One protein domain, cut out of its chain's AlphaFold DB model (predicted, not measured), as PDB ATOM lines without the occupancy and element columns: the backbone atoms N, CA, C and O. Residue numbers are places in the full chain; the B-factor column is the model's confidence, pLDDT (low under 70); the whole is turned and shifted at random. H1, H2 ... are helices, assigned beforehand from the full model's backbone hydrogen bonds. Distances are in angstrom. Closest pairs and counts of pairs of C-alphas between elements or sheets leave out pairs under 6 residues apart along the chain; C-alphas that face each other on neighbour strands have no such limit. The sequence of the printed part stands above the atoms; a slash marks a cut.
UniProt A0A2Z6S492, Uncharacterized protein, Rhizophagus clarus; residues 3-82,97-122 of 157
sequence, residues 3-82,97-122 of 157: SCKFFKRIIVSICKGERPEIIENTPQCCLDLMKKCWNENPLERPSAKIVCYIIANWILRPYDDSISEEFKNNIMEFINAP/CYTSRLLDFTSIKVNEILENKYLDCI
ATOM      1  N   SER A   3      94.457 155.969  98.896       49.38
ATOM      2  CA  SER A   3      95.616 155.255  99.472       49.38
ATOM      3  C   SER A   3      95.267 153.871 100.063       49.38
ATOM      4  O   SER A   3      96.040 152.925  99.945       49.38
ATOM      5  N   CYS A   4      94.054 153.686 100.606       51.66
ATOM      6  CA  CYS A   4      93.654 152.404 101.204       51.66
ATOM      7  C   CYS A   4      93.369 151.284 100.184       51.66
ATOM      8  O   CYS A   4      93.339 150.117 100.572       51.66
ATOM      9  N   LYS A   5      93.128 151.594  98.900       55.75
ATOM     10  CA  LYS A   5      92.832 150.557  97.889       55.75
ATOM     11  C   LYS A   5      94.092 149.820  97.434       55.75
ATOM     12  O   LYS A   5      94.026 148.616  97.208       55.75
ATOM     13  N   PHE A   6      95.213 150.527  97.324       61.41
ATOM     14  CA  PHE A   6      96.480 149.953  96.880       61.41
ATOM     15  C   PHE A   6      97.068 149.011  97.940       61.41
ATOM     16  O   PHE A   6      97.362 147.854  97.655       61.41
ATOM     17  N   PHE A   7      97.103 149.458  99.198       67.50
ATOM     18  CA  PHE A   7      97.675 148.679 100.296       67.50
ATOM     19  C   PHE A   7      96.922 147.361 100.564       67.50
ATOM     20  O   PHE A   7      97.537 146.314 100.749       67.50
ATOM     21  N   LYS A   8      95.580 147.374 100.498       69.50
ATOM     22  CA  LYS A   8      94.760 146.157 100.656       69.50
ATOM     23  C   LYS A   8      95.034 145.105  99.581       69.50
ATOM     24  O   LYS A   8      94.990 143.918  99.878       69.50
ATOM     25  N   ARG A   9      95.318 145.524  98.342       75.44
ATOM     26  CA  ARG A   9      95.673 144.600  97.251       75.44
ATOM     27  C   ARG A   9      97.018 143.927  97.513       75.44
ATOM     28  O   ARG A   9      97.101 142.714  97.378       75.44
ATOM     29  N   ILE A  10      98.011 144.695  97.967       77.88
ATOM     30  CA  ILE A  10      99.343 144.174  98.298       77.88
ATOM     31  C   ILE A  10      99.268 143.110  99.397       77.88
ATOM     32  O   ILE A  10      99.853 142.043  99.237       77.88
ATOM     33  N   ILE A  11      98.516 143.356 100.478       76.94
ATOM     34  CA  ILE A  11      98.359 142.366 101.559       76.94
ATOM     35  C   ILE A  11      97.834 141.039 100.999       76.94
ATOM     36  O   ILE A  11      98.405 139.985 101.263       76.94
ATOM     37  N   VAL A  12      96.767 141.094 100.196       78.25
ATOM     38  CA  VAL A  12      96.152 139.900  99.602       78.25
ATOM     39  C   VAL A  12      97.142 139.137  98.719       78.25
ATOM     40  O   VAL A  12      97.235 137.917  98.838       78.25
ATOM     41  N   SER A  13      97.896 139.839  97.875       83.62
ATOM     42  CA  SER A  13      98.956 139.264  97.043       83.62
ATOM     43  C   SER A  13     100.028 138.553  97.876       83.62
ATOM     44  O   SER A  13     100.327 137.381  97.642       83.62
ATOM     45  N   ILE A  14     100.543 139.206  98.923       83.19
ATOM     46  CA  ILE A  14     101.560 138.625  99.813       83.19
ATOM     47  C   ILE A  14     101.021 137.376 100.521       83.19
ATOM     48  O   ILE A  14     101.714 136.355 100.568       83.19
ATOM     49  N   CYS A  15      99.779 137.425 101.021       80.94
ATOM     50  CA  CYS A  15      99.107 136.279 101.637       80.94
ATOM     51  C   CYS A  15      98.928 135.120 100.653       80.94
ATOM     52  O   CYS A  15      98.980 133.965 101.064       80.94
ATOM     53  N   LYS A  16      98.760 135.387  99.354       82.88
ATOM     54  CA  LYS A  16      98.715 134.349  98.314       82.88
ATOM     55  C   LYS A  16     100.082 133.752  97.979       82.88
ATOM     56  O   LYS A  16     100.110 132.698  97.358       82.88
ATOM     57  N   GLY A  17     101.170 134.336  98.475       85.75
ATOM     58  CA  GLY A  17     102.537 133.881  98.215       85.75
ATOM     59  C   GLY A  17     103.253 134.701  97.142       85.75
ATOM     60  O   GLY A  17     104.390 134.388  96.811       85.75
ATOM     61  N   GLU A  18     102.638 135.768  96.620       90.56
ATOM     62  CA  GLU A  18     103.301 136.650  95.655       90.56
ATOM     63  C   GLU A  18     104.502 137.346  96.318       90.56
ATOM     64  O   GLU A  18     104.449 137.741  97.491       90.56
ATOM     65  N   ARG A  19     105.600 137.478  95.568       91.50
ATOM     66  CA  ARG A  19     106.849 138.120  95.992       91.50
ATOM     67  C   ARG A  19     107.341 139.079  94.906       91.50
ATOM     68  O   ARG A  19     106.964 138.902  93.749       91.50
ATOM     69  N   PRO A  20     108.144 140.090  95.275       87.75
ATOM     70  CA  PRO A  20     108.806 140.964  94.316       87.75
ATOM     71  C   PRO A  20     109.522 140.197  93.205       87.75
ATOM     72  O   PRO A  20     110.126 139.149  93.443       87.75
ATOM     73  N   GLU A  21     109.464 140.756  92.000       89.19
ATOM     74  CA  GLU A  21     110.230 140.272  90.859       89.19
ATOM     75  C   GLU A  21     111.730 140.430  91.124       89.19
ATOM     76  O   GLU A  21     112.183 141.418  91.707       89.19
ATOM     77  N   ILE A  22     112.498 139.428  90.709       87.94
ATOM     78  CA  ILE A  22     113.950 139.439  90.821       87.94
ATOM     79  C   ILE A  22     114.513 140.151  89.596       87.94
ATOM     80  O   ILE A  22     114.288 139.720  88.468       87.94
ATOM     81  N   ILE A  23     115.270 141.220  89.830       85.12
ATOM     82  CA  ILE A  23     115.924 141.978  88.765       85.12
ATOM     83  C   ILE A  23     117.098 141.160  88.221       85.12
ATOM     84  O   ILE A  23     117.865 140.562  88.985       85.12
ATOM     85  N   GLU A  24     117.249 141.148  86.898       82.94
ATOM     86  CA  GLU A  24     118.384 140.518  86.227       82.94
ATOM     87  C   GLU A  24     119.712 141.058  86.782       82.94
ATOM     88  O   GLU A  24     119.846 142.248  87.069       82.94
ATOM     89  N   ASN A  25     120.702 140.178  86.926       84.94
ATOM     90  CA  ASN A  25     122.011 140.467  87.518       84.94
ATOM     91  C   ASN A  25     122.029 140.753  89.029       84.94
ATOM     92  O   ASN A  25     123.065 141.159  89.557       84.94
ATOM     93  N   THR A  26     120.928 140.521  89.750       87.44
ATOM     94  CA  THR A  26     120.980 140.512  91.219       87.44
ATOM     95  C   THR A  26     121.911 139.380  91.693       87.44
ATOM     96  O   THR A  26     121.682 138.237  91.290       87.44
ATOM     97  N   PRO A  27     122.915 139.651  92.554       90.81
ATOM     98  CA  PRO A  27     123.787 138.612  93.106       90.81
ATOM     99  C   PRO A  27     122.978 137.507  93.806       90.81
ATOM    100  O   PRO A  27     122.049 137.812  94.562       90.81
ATOM    101  N   GLN A  28     123.339 136.237  93.617       92.56
ATOM    102  CA  GLN A  28     122.688 135.079  94.238       92.56
ATOM    103  C   GLN A  28     122.682 135.189  95.763       92.56
ATOM    104  O   GLN A  28     121.640 134.955  96.375       92.56
ATOM    105  N   CYS A  29     123.769 135.657  96.382       92.25
ATOM    106  CA  CYS A  29     123.813 135.898  97.822       92.25
ATOM    107  C   CYS A  29     122.710 136.870  98.295       92.25
ATOM    108  O   CYS A  29     122.095 136.659  99.347       92.25
ATOM    109  N   CYS A  30     122.387 137.901  97.503       92.06
ATOM    110  CA  CYS A  30     121.275 138.813  97.771       92.06
ATOM    111  C   CYS A  30     119.921 138.132  97.553       92.06
ATOM    112  O   CYS A  30     119.013 138.323  98.364       92.06
ATOM    113  N   LEU A  31     119.780 137.325  96.497       93.19
ATOM    114  CA  LEU A  31     118.561 136.551  96.234       93.19
ATOM    115  C   LEU A  31     118.234 135.603  97.382       93.19
ATOM    116  O   LEU A  31     117.087 135.542  97.831       93.19
ATOM    117  N   ASP A  32     119.238 134.896  97.882       94.31
ATOM    118  CA  ASP A  32     119.081 133.932  98.962       94.31
ATOM    119  C   ASP A  32     118.743 134.634 100.280       94.31
ATOM    120  O   ASP A  32     117.859 134.184 101.018       94.31
ATOM    121  N   LEU A  33     119.366 135.787 100.553       94.62
ATOM    122  CA  LEU A  33     119.029 136.610 101.713       94.62
ATOM    123  C   LEU A  33     117.595 137.156 101.632       94.62
ATOM    124  O   LEU A  33     116.851 137.042 102.609       94.62
ATOM    125  N   MET A  34     117.170 137.686 100.478       94.00
ATOM    126  CA  MET A  34     115.786 138.134 100.264       94.00
ATOM    127  C   MET A  34     114.794 136.985 100.464       94.00
ATOM    128  O   MET A  34     113.780 137.158 101.146       94.00
ATOM    129  N   LYS A  35     115.124 135.786  99.961       93.81
ATOM    130  CA  LYS A  35     114.313 134.578 100.145       93.81
ATOM    131  C   LYS A  35     114.126 134.182 101.600       93.81
ATOM    132  O   LYS A  35     113.003 133.872 102.000       93.81
ATOM    133  N   LYS A  36     115.188 134.261 102.398       94.75
ATOM    134  CA  LYS A  36     115.111 134.058 103.851       94.75
ATOM    135  C   LYS A  36     114.242 135.129 104.520       94.75
ATOM    136  O   LYS A  36     113.399 134.801 105.350       94.75
ATOM    137  N   CYS A  37     114.377 136.396 104.124       94.94
ATOM    138  CA  CYS A  37     113.625 137.509 104.719       94.94
ATOM    139  C   CYS A  37     112.105 137.411 104.512       94.94
ATOM    140  O   CYS A  37     111.341 137.805 105.392       94.94
ATOM    141  N   TRP A  38     111.652 136.879 103.377       92.31
ATOM    142  CA  TRP A  38     110.223 136.762 103.058       92.31
ATOM    143  C   TRP A  38     109.679 135.327 103.142       92.31
ATOM    144  O   TRP A  38     108.670 135.010 102.492       92.31
ATOM    145  N   ASN A  39     110.351 134.461 103.913       92.31
ATOM    146  CA  ASN A  39     109.926 133.083 104.157       92.31
ATOM    147  C   ASN A  39     108.476 133.054 104.681       92.31
ATOM    148  O   ASN A  39     108.052 133.937 105.437       92.31
ATOM    149  N   GLU A  40     107.689 132.074 104.242       86.81
ATOM    150  CA  GLU A  40     106.309 131.911 104.702       86.81
ATOM    151  C   GLU A  40     106.247 131.654 106.207       86.81
ATOM    152  O   GLU A  40     105.446 132.299 106.883       86.81
ATOM    153  N   ASN A  41     107.143 130.810 106.730       86.50
ATOM    154  CA  ASN A  41     107.291 130.580 108.158       86.50
ATOM    155  C   ASN A  41     108.017 131.777 108.808       86.50
ATOM    156  O   ASN A  41     109.189 132.015 108.503       86.50
ATOM    157  N   PRO A  42     107.372 132.529 109.720       86.94
ATOM    158  CA  PRO A  42     108.007 133.653 110.403       86.94
ATOM    159  C   PRO A  42     109.237 133.257 111.227       86.94
ATOM    160  O   PRO A  42     110.140 134.076 111.370       86.94
ATOM    161  N   LEU A  43     109.289 132.020 111.736       89.62
ATOM    162  CA  LEU A  43     110.403 131.520 112.550       89.62
ATOM    163  C   LEU A  43     111.682 131.292 111.731       89.62
ATOM    164  O   LEU A  43     112.776 131.340 112.279       89.62
ATOM    165  N   GLU A  44     111.545 131.095 110.420       93.00
ATOM    166  CA  GLU A  44     112.669 130.929 109.489       93.00
ATOM    167  C   GLU A  44     113.207 132.275 108.976       93.00
ATOM    168  O   GLU A  44     114.190 132.322 108.230       93.00
ATOM    169  N   ARG A  45     112.556 133.393 109.330       94.75
ATOM    170  CA  ARG A  45     113.006 134.723 108.917       94.75
ATOM    171  C   ARG A  45     114.157 135.186 109.811       94.75
ATOM    172  O   ARG A  45     114.047 135.122 111.035       94.75
ATOM    173  N   PRO A  46     115.241 135.730 109.237       95.38
ATOM    174  CA  PRO A  46     116.293 136.345 110.028       95.38
ATOM    175  C   PRO A  46     115.771 137.612 110.710       95.38
ATOM    176  O   PRO A  46     114.947 138.348 110.161       95.38
ATOM    177  N   SER A  47     116.298 137.912 111.896       93.94
ATOM    178  CA  SER A  47     116.052 139.208 112.525       93.94
ATOM    179  C   SER A  47     116.724 140.328 111.730       93.94
ATOM    180  O   SER A  47     117.756 140.118 111.084       93.94
ATOM    181  N   ALA A  48     116.186 141.546 111.826       93.19
ATOM    182  CA  ALA A  48     116.773 142.719 111.176       93.19
ATOM    183  C   ALA A  48     118.256 142.900 111.550       93.19
ATOM    184  O   ALA A  48     119.080 143.179 110.687       93.19
ATOM    185  N   LYS A  49     118.620 142.622 112.810       91.19
ATOM    186  CA  LYS A  49     120.008 142.651 113.291       91.19
ATOM    187  C   LYS A  49     120.930 141.706 112.509       91.19
ATOM    188  O   LYS A  49     122.035 142.102 112.150       91.19
ATOM    189  N   ILE A  50     120.483 140.479 112.232       92.12
ATOM    190  CA  ILE A  50     121.262 139.501 111.457       92.12
ATOM    191  C   ILE A  50     121.396 139.949 110.000       92.12
ATOM    192  O   ILE A  50     122.488 139.881 109.443       92.12
ATOM    193  N   VAL A  51     120.320 140.465 109.402       94.75
ATOM    194  CA  VAL A  51     120.352 141.005 108.032       94.75
ATOM    195  C   VAL A  51     121.340 142.170 107.928       94.75
ATOM    196  O   VAL A  51     122.198 142.167 107.046       94.75
ATOM    197  N   CYS A  52     121.279 143.126 108.861       91.12
ATOM    198  CA  CYS A  52     122.217 144.246 108.930       91.12
ATOM    199  C   CYS A  52     123.663 143.767 109.068       91.12
ATOM    200  O   CYS A  52     124.533 144.273 108.366       91.12
ATOM    201  N   TYR A  53     123.917 142.778 109.929       88.69
ATOM    202  CA  TYR A  53     125.246 142.192 110.088       88.69
ATOM    203  C   TYR A  53     125.763 141.599 108.770       88.69
ATOM    204  O   TYR A  53     126.870 141.928 108.354       88.69
ATOM    205  N   ILE A  54     124.966 140.777 108.081       89.94
ATOM    206  CA  ILE A  54     125.361 140.147 106.809       89.94
ATOM    207  C   ILE A  54     125.725 141.209 105.764       89.94
ATOM    208  O   ILE A  54     126.816 141.165 105.197       89.94
ATOM    209  N   ILE A  55     124.851 142.200 105.562       90.81
ATOM    210  CA  ILE A  55     125.058 143.261 104.565       90.81
ATOM    211  C   ILE A  55     126.277 144.122 104.924       90.81
ATOM    212  O   ILE A  55     127.095 144.424 104.056       90.81
ATOM    213  N   ALA A  56     126.440 144.491 106.199       88.06
ATOM    214  CA  ALA A  56     127.586 145.280 106.647       88.06
ATOM    215  C   ALA A  56     128.912 144.557 106.382       88.06
ATOM    216  O   ALA A  56     129.875 145.181 105.954       88.06
ATOM    217  N   ASN A  57     128.955 143.241 106.577       84.75
ATOM    218  CA  ASN A  57     130.142 142.442 106.295       84.75
ATOM    219  C   ASN A  57     130.458 142.353 104.794       84.75
ATOM    220  O   ASN A  57     131.630 142.420 104.425       84.75
ATOM    221  N   TRP A  58     129.442 142.257 103.928       87.25
ATOM    222  CA  TRP A  58     129.646 142.324 102.475       87.25
ATOM    223  C   TRP A  58     130.274 143.651 102.040       87.25
ATOM    224  O   TRP A  58     131.149 143.661 101.175       87.25
ATOM    225  N   ILE A  59     129.878 144.756 102.677       85.38
ATOM    226  CA  ILE A  59     130.384 146.102 102.376       85.38
ATOM    227  C   ILE A  59     131.781 146.332 102.972       85.38
ATOM    228  O   ILE A  59     132.680 146.819 102.287       85.38
ATOM    229  N   LEU A  60     131.964 146.010 104.255       84.81
ATOM    230  CA  LEU A  60     133.169 146.360 105.014       84.81
ATOM    231  C   LEU A  60     134.327 145.385 104.798       84.81
ATOM    232  O   LEU A  60     135.465 145.765 105.058       84.81
ATOM    233  N   ARG A  61     134.057 144.166 104.311       76.25
ATOM    234  CA  ARG A  61     135.061 143.122 104.049       76.25
ATOM    235  C   ARG A  61     136.062 142.964 105.203       76.25
ATOM    236  O   ARG A  61     137.252 143.237 105.017       76.25
ATOM    237  N   PRO A  62     135.609 142.572 106.405       71.19
ATOM    238  CA  PRO A  62     136.539 142.354 107.498       71.19
ATOM    239  C   PRO A  62     137.571 141.292 107.107       71.19
ATOM    240  O   PRO A  62     137.235 140.259 106.528       71.19
ATOM    241  N   TYR A  63     138.833 141.578 107.422       62.44
ATOM    242  CA  TYR A  63     139.966 140.670 107.252       62.44
ATOM    243  C   TYR A  63     139.934 139.641 108.391       62.44
ATOM    244  O   TYR A  63     140.757 139.663 109.300       62.44
ATOM    245  N   ASP A  64     138.885 138.826 108.419       68.06
ATOM    246  CA  ASP A  64     138.717 137.780 109.417       68.06
ATOM    247  C   ASP A  64     138.821 136.416 108.734       68.06
ATOM    248  O   ASP A  64     137.947 135.997 107.970       68.06
ATOM    249  N   ASP A  65     139.922 135.720 109.011       66.69
ATOM    250  CA  ASP A  65     140.207 134.394 108.466       66.69
ATOM    251  C   ASP A  65     139.252 133.313 109.006       66.69
ATOM    252  O   ASP A  65     139.206 132.212 108.454       66.69
ATOM    253  N   SER A  66     138.460 133.612 110.047       74.44
ATOM    254  CA  SER A  66     137.465 132.693 110.626       74.44
ATOM    255  C   SER A  66     136.142 132.625 109.852       74.44
ATOM    256  O   SER A  66     135.263 131.821 110.173       74.44
ATOM    257  N   ILE A  67     135.997 133.441 108.808       78.69
ATOM    258  CA  ILE A  67     134.811 133.479 107.956       78.69
ATOM    259  C   ILE A  67     134.720 132.210 107.092       78.69
ATOM    260  O   ILE A  67     135.704 131.775 106.489       78.69
ATOM    261  N   SER A  68     133.512 131.641 106.984       84.44
ATOM    262  CA  SER A  68     133.267 130.456 106.155       84.44
ATOM    263  C   SER A  68     133.537 130.721 104.672       84.44
ATOM    264  O   SER A  68     133.332 131.824 104.164       84.44
ATOM    265  N   GLU A  69     133.944 129.682 103.944       86.00
ATOM    266  CA  GLU A  69     134.216 129.797 102.507       86.00
ATOM    267  C   GLU A  69     132.966 130.220 101.716       86.00
ATOM    268  O   GLU A  69     133.044 131.039 100.804       86.00
ATOM    269  N   GLU A  70     131.786 129.751 102.138       85.75
ATOM    270  CA  GLU A  70     130.490 130.212 101.624       85.75
ATOM    271  C   GLU A  70     130.339 131.731 101.759       85.75
ATOM    272  O   GLU A  70     129.937 132.419 100.823       85.75
ATOM    273  N   PHE A  71     130.697 132.282 102.915       86.06
ATOM    274  CA  PHE A  71     130.553 133.705 103.165       86.06
ATOM    275  C   PHE A  71     131.561 134.540 102.366       86.06
ATOM    276  O   PHE A  71     131.198 135.602 101.860       86.06
ATOM    277  N   LYS A  72     132.790 134.046 102.166       86.94
ATOM    278  CA  LYS A  72     133.761 134.670 101.248       86.94
ATOM    279  C   LYS A  72     133.243 134.684  99.811       86.94
ATOM    280  O   LYS A  72     133.339 135.714  99.144       86.94
ATOM    281  N   ASN A  73     132.635 133.587  99.359       89.31
ATOM    282  CA  ASN A  73     132.017 133.514  98.037       89.31
ATOM    283  C   ASN A  73     130.875 134.527  97.892       89.31
ATOM    284  O   ASN A  73     130.835 135.235  96.892       89.31
ATOM    285  N   ASN A  74     130.027 134.677  98.915       90.31
ATOM    286  CA  ASN A  74     128.960 135.685  98.930       90.31
ATOM    287  C   ASN A  74     129.510 137.117  98.815       90.31
ATOM    288  O   ASN A  74     128.977 137.927  98.060       90.31
ATOM    289  N   ILE A  75     130.598 137.432  99.529       88.50
ATOM    290  CA  ILE A  75     131.280 138.731  99.414       88.50
ATOM    291  C   ILE A  75     131.775 138.948  97.978       88.50
ATOM    292  O   ILE A  75     131.545 140.005  97.394       88.50
ATOM    293  N   MET A  76     132.455 137.953  97.402       88.50
ATOM    294  CA  MET A  76     132.998 138.052  96.046       88.50
ATOM    295  C   MET A  76     131.898 138.187  94.999       88.50
ATOM    296  O   MET A  76     132.031 138.985  94.077       88.50
ATOM    297  N   GLU A  77     130.805 137.449  95.148       89.56
ATOM    298  CA  GLU A  77     129.650 137.558  94.269       89.56
ATOM    299  C   GLU A  77     129.029 138.957  94.324       89.56
ATOM    300  O   GLU A  77     128.782 139.562  93.284       89.56
ATOM    301  N   PHE A  78     128.849 139.502  95.530       87.38
ATOM    302  CA  PHE A  78     128.324 140.849  95.724       87.38
ATOM    303  C   PHE A  78     129.206 141.923  95.067       87.38
ATOM    304  O   PHE A  78     128.692 142.844  94.437       87.38
ATOM    305  N   ILE A  79     130.532 141.803  95.187       85.62
ATOM    306  CA  ILE A  79     131.498 142.767  94.629       85.62
ATOM    307  C   ILE A  79     131.603 142.659  93.109       85.62
ATOM    308  O   ILE A  79     131.748 143.673  92.429       85.62
ATOM    309  N   ASN A  80     131.575 141.433  92.584       87.44
ATOM    310  CA  ASN A  80     131.744 141.165  91.158       87.44
ATOM    311  C   ASN A  80     130.439 141.314  90.372       87.44
ATOM    312  O   ASN A  80     130.458 141.212  89.143       87.44
ATOM    313  N   ALA A  81     129.314 141.531  91.056       86.38
ATOM    314  CA  ALA A  81     128.043 141.762  90.403       86.38
ATOM    315  C   ALA A  81     128.145 142.977  89.470       86.38
ATOM    316  O   ALA A  81     128.687 144.021  89.854       86.38
ATOM    317  N   PRO A  82     127.653 142.857  88.227       82.38
ATOM    318  CA  PRO A  82     127.759 143.940  87.276       82.38
ATOM    319  C   PRO A  82     126.970 145.132  87.810       82.38
ATOM    320  O   PRO A  82     125.830 145.005  88.263       82.38
ATOM    321  N   CYS A  97     101.920 154.547 100.358       71.12
ATOM    322  CA  CYS A  97     102.208 155.129 101.658       71.12
ATOM    323  C   CYS A  97     103.496 154.491 102.174       71.12
ATOM    324  O   CYS A  97     103.539 153.278 102.361       71.12
ATOM    325  N   TYR A  98     104.531 155.309 102.362       73.25
ATOM    326  CA  TYR A  98     105.881 154.866 102.735       73.25
ATOM    327  C   TYR A  98     106.157 154.980 104.241       73.25
ATOM    328  O   TYR A  98     107.265 154.728 104.697       73.25
ATOM    329  N   THR A  99     105.147 155.365 105.018       76.31
ATOM    330  CA  THR A  99     105.206 155.466 106.478       76.31
ATOM    331  C   THR A  99     104.373 154.357 107.109       76.31
ATOM    332  O   THR A  99     103.333 153.981 106.562       76.31
ATOM    333  N   SER A 100     104.783 153.883 108.287       73.44
ATOM    334  CA  SER A 100     104.027 152.886 109.056       73.44
ATOM    335  C   SER A 100     102.596 153.353 109.347       73.44
ATOM    336  O   SER A 100     102.360 154.527 109.644       73.44
ATOM    337  N   ARG A 101     101.628 152.435 109.245       71.19
ATOM    338  CA  ARG A 101     100.211 152.666 109.550       71.19
ATOM    339  C   ARG A 101      99.586 151.400 110.118       71.19
ATOM    340  O   ARG A 101      99.849 150.306 109.624       71.19
ATOM    341  N   LEU A 102      98.704 151.564 111.103       73.81
ATOM    342  CA  LEU A 102      97.931 150.454 111.647       73.81
ATOM    343  C   LEU A 102      96.992 149.886 110.576       73.81
ATOM    344  O   LEU A 102      96.307 150.634 109.870       73.81
ATOM    345  N   LEU A 103      96.964 148.561 110.467       67.88
ATOM    346  CA  LEU A 103      96.118 147.857 109.517       67.88
ATOM    347  C   LEU A 103      94.778 147.522 110.148       67.88
ATOM    348  O   LEU A 103      94.699 146.861 111.179       67.88
ATOM    349  N   ASP A 104      93.718 147.973 109.486       68.06
ATOM    350  CA  ASP A 104      92.361 147.590 109.826       68.06
ATOM    351  C   ASP A 104      92.021 146.259 109.140       68.06
ATOM    352  O   ASP A 104      91.605 146.212 107.975       68.06
ATOM    353  N   PHE A 105      92.252 145.169 109.870       63.84
ATOM    354  CA  PHE A 105      91.952 143.803 109.440       63.84
ATOM    355  C   PHE A 105      90.460 143.454 109.531       63.84
ATOM    356  O   PHE A 105      90.076 142.354 109.160       63.84
ATOM    357  N   THR A 106      89.583 144.378 109.941       59.00
ATOM    358  CA  THR A 106      88.141 144.096 110.075       59.00
ATOM    359  C   THR A 106      87.421 143.873 108.738       59.00
ATOM    360  O   THR A 106      86.241 143.520 108.715       59.00
ATOM    361  N   SER A 107      88.095 144.050 107.594       63.12
ATOM    362  CA  SER A 107      87.465 143.803 106.299       63.12
ATOM    363  C   SER A 107      87.297 142.304 106.032       63.12
ATOM    364  O   SER A 107      88.283 141.584 105.901       63.12
ATOM    365  N   ILE A 108      86.044 141.888 105.839       58.97
ATOM    366  CA  ILE A 108      85.588 140.511 105.566       58.97
ATOM    367  C   ILE A 108      86.485 139.766 104.558       58.97
ATOM    368  O   ILE A 108      86.868 138.632 104.801       58.97
ATOM    369  N   LYS A 109      86.933 140.428 103.481       59.66
ATOM    370  CA  LYS A 109      87.802 139.824 102.450       59.66
ATOM    371  C   LYS A 109      89.196 139.413 102.934       59.66
ATOM    372  O   LYS A 109      89.790 138.512 102.357       59.66
ATOM    373  N   VAL A 110      89.756 140.114 103.920       60.06
ATOM    374  CA  VAL A 110      91.066 139.762 104.493       60.06
ATOM    375  C   VAL A 110      90.895 138.616 105.487       60.06
ATOM    376  O   VAL A 110      91.702 137.692 105.464       60.06
ATOM    377  N   ASN A 111      89.800 138.615 106.253       59.84
ATOM    378  CA  ASN A 111      89.449 137.511 107.145       59.84
ATOM    379  C   ASN A 111      89.191 136.209 106.377       59.84
ATOM    380  O   ASN A 111      89.789 135.205 106.722       59.84
ATOM    381  N   GLU A 112      88.440 136.228 105.272       61.78
ATOM    382  CA  GLU A 112      88.213 135.033 104.435       61.78
ATOM    383  C   GLU A 112      89.522 134.430 103.877       61.78
ATOM    384  O   GLU A 112      89.648 133.216 103.730       61.78
ATOM    385  N   ILE A 113      90.522 135.260 103.560       63.28
ATOM    386  CA  ILE A 113      91.831 134.789 103.070       63.28
ATOM    387  C   ILE A 113      92.699 134.269 104.224       63.28
ATOM    388  O   ILE A 113      93.402 133.272 104.058       63.28
ATOM    389  N   LEU A 114      92.651 134.929 105.384       62.12
ATOM    390  CA  LEU A 114      93.354 134.501 106.593       62.12
ATOM    391  C   LEU A 114      92.782 133.182 107.130       62.12
ATOM    392  O   LEU A 114      93.550 132.274 107.425       62.12
ATOM    393  N   GLU A 115      91.461 133.021 107.166       58.47
ATOM    394  CA  GLU A 115      90.785 131.808 107.652       58.47
ATOM    395  C   GLU A 115      91.155 130.554 106.842       58.47
ATOM    396  O   GLU A 115      91.182 129.458 107.394       58.47
ATOM    397  N   ASN A 116      91.544 130.707 105.570       56.22
ATOM    398  CA  ASN A 116      91.976 129.598 104.712       56.22
ATOM    399  C   ASN A 116      93.485 129.274 104.776       56.22
ATOM    400  O   ASN A 116      93.887 128.226 104.275       56.22
ATOM    401  N   LYS A 117      94.335 130.146 105.345       54.56
ATOM    402  CA  LYS A 117      95.806 129.956 105.391       54.56
ATOM    403  C   LYS A 117      96.428 129.978 106.794       54.56
ATOM    404  O   LYS A 117      97.534 129.480 106.944       54.56
ATOM    405  N   TYR A 118      95.776 130.573 107.795       54.00
ATOM    406  CA  TYR A 118      96.409 130.962 109.067       54.00
ATOM    407  C   TYR A 118      95.976 130.151 110.301       54.00
ATOM    408  O   TYR A 118      96.233 130.584 111.425       54.00
ATOM    409  N   LEU A 119      95.386 128.961 110.140       45.75
ATOM    410  CA  LEU A 119      95.105 128.090 111.295       45.75
ATOM    411  C   LEU A 119      96.376 127.682 112.076       45.75
ATOM    412  O   LEU A 119      96.266 127.401 113.265       45.75
ATOM    413  N   ASP A 120      97.569 127.774 111.475       43.44
ATOM    414  CA  ASP A 120      98.836 127.404 112.128       43.44
ATOM    415  C   ASP A 120      99.583 128.573 112.808       43.44
ATOM    416  O   ASP A 120     100.450 128.344 113.646       43.44
ATOM    417  N   CYS A 121      99.256 129.839 112.509       43.34
ATOM    418  CA  CYS A 121     100.058 131.001 112.943       43.34
ATOM    419  C   CYS A 121      99.411 131.844 114.057       43.34
ATOM    420  O   CYS A 121     100.023 132.791 114.550       43.34
ATOM    421  N   ILE A 122      98.169 131.541 114.454       42.47
ATOM    422  CA  ILE A 122      97.422 132.312 115.469       42.47
ATOM    423  C   ILE A 122      97.833 131.941 116.910       42.47
ATOM    424  O   ILE A 122      97.487 132.661 117.848       42.47
TER     425      ILE A 122
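AT A GLANCE: This is residues 3 to 82 and 97 to 122 of the 157 residues of an uncharacterized protein of Rhizophagus clarus (UniProt A0A2Z6S492). Two separate groups of helices make a long, loose model: H1 and H5 run side by side at one end, and H2, H3 and H4 form a lobe at the other, joined to H1 by residues 17 to 27. In that lobe H2 and H3 run nearly alongside each other in opposite directions, and H4 crosses near the start of H2 and the end of H3. The printed part has 106 residues with five named helices, H1 to H5 in chain order, and no named strand; the class is all helix. It is loose, with a radius of gyration of the C-alphas of 18.0 A, and spans 54 by 29 by 23 A.

HOW THE PARTS SIT: Start at H1, residues 3 to 16, which touches H5, residues 108 to 115, with residues 12 to 15 alone. Their closest C-alphas, Val 12 and Val 110, are 7.1 A apart, at a shallow tilt of 22 degrees, the same way. Then look at H4, residues 69 to 80. With residues 74 to 78 alone it touches H2, residues 28 to 37; the closest C-alphas, Cys 29 and Asn 74, are 5.3 A apart, at a steep tilt of 69 degrees, only just short of about perpendicular. H3, residues 48 to 60, touches H4 with residues 57 to 59 alone, closest at C-alphas Trp 58 and Ile 75, 5.0 A. H2 and H3 are close but not clearly touching. H1 and H2 are apart. Every O i to N i+4 pair is within hydrogen-bond range in H2, H3 and H4, against 7 of 10 in H1 and 3 of 4 in H5.

IN THESE COORDINATES: Find C-alpha 3 at (95.616, 155.255, 99.472); from there H1 runs 21.2 A. H2 measures 14.1 A, H3 17.9 A, H4 16.3 A and H5 10.3 A, ending at C-alpha 115, (90.785, 131.808, 107.652).

THE WHOLE: The farthest C-alphas, Asp 65 and Ile 108, are 55.0 A apart. Residues 83 to 96 are not printed, and C-alphas 82 and 97 are 31.4 A apart across the cut. H1 to H2 is a long link. Residues 62 to 69, of which 69 belongs to H4, stand free. Look for pLDDT under 70 at residues 3 to 8, 63 to 65 and 103 to 122.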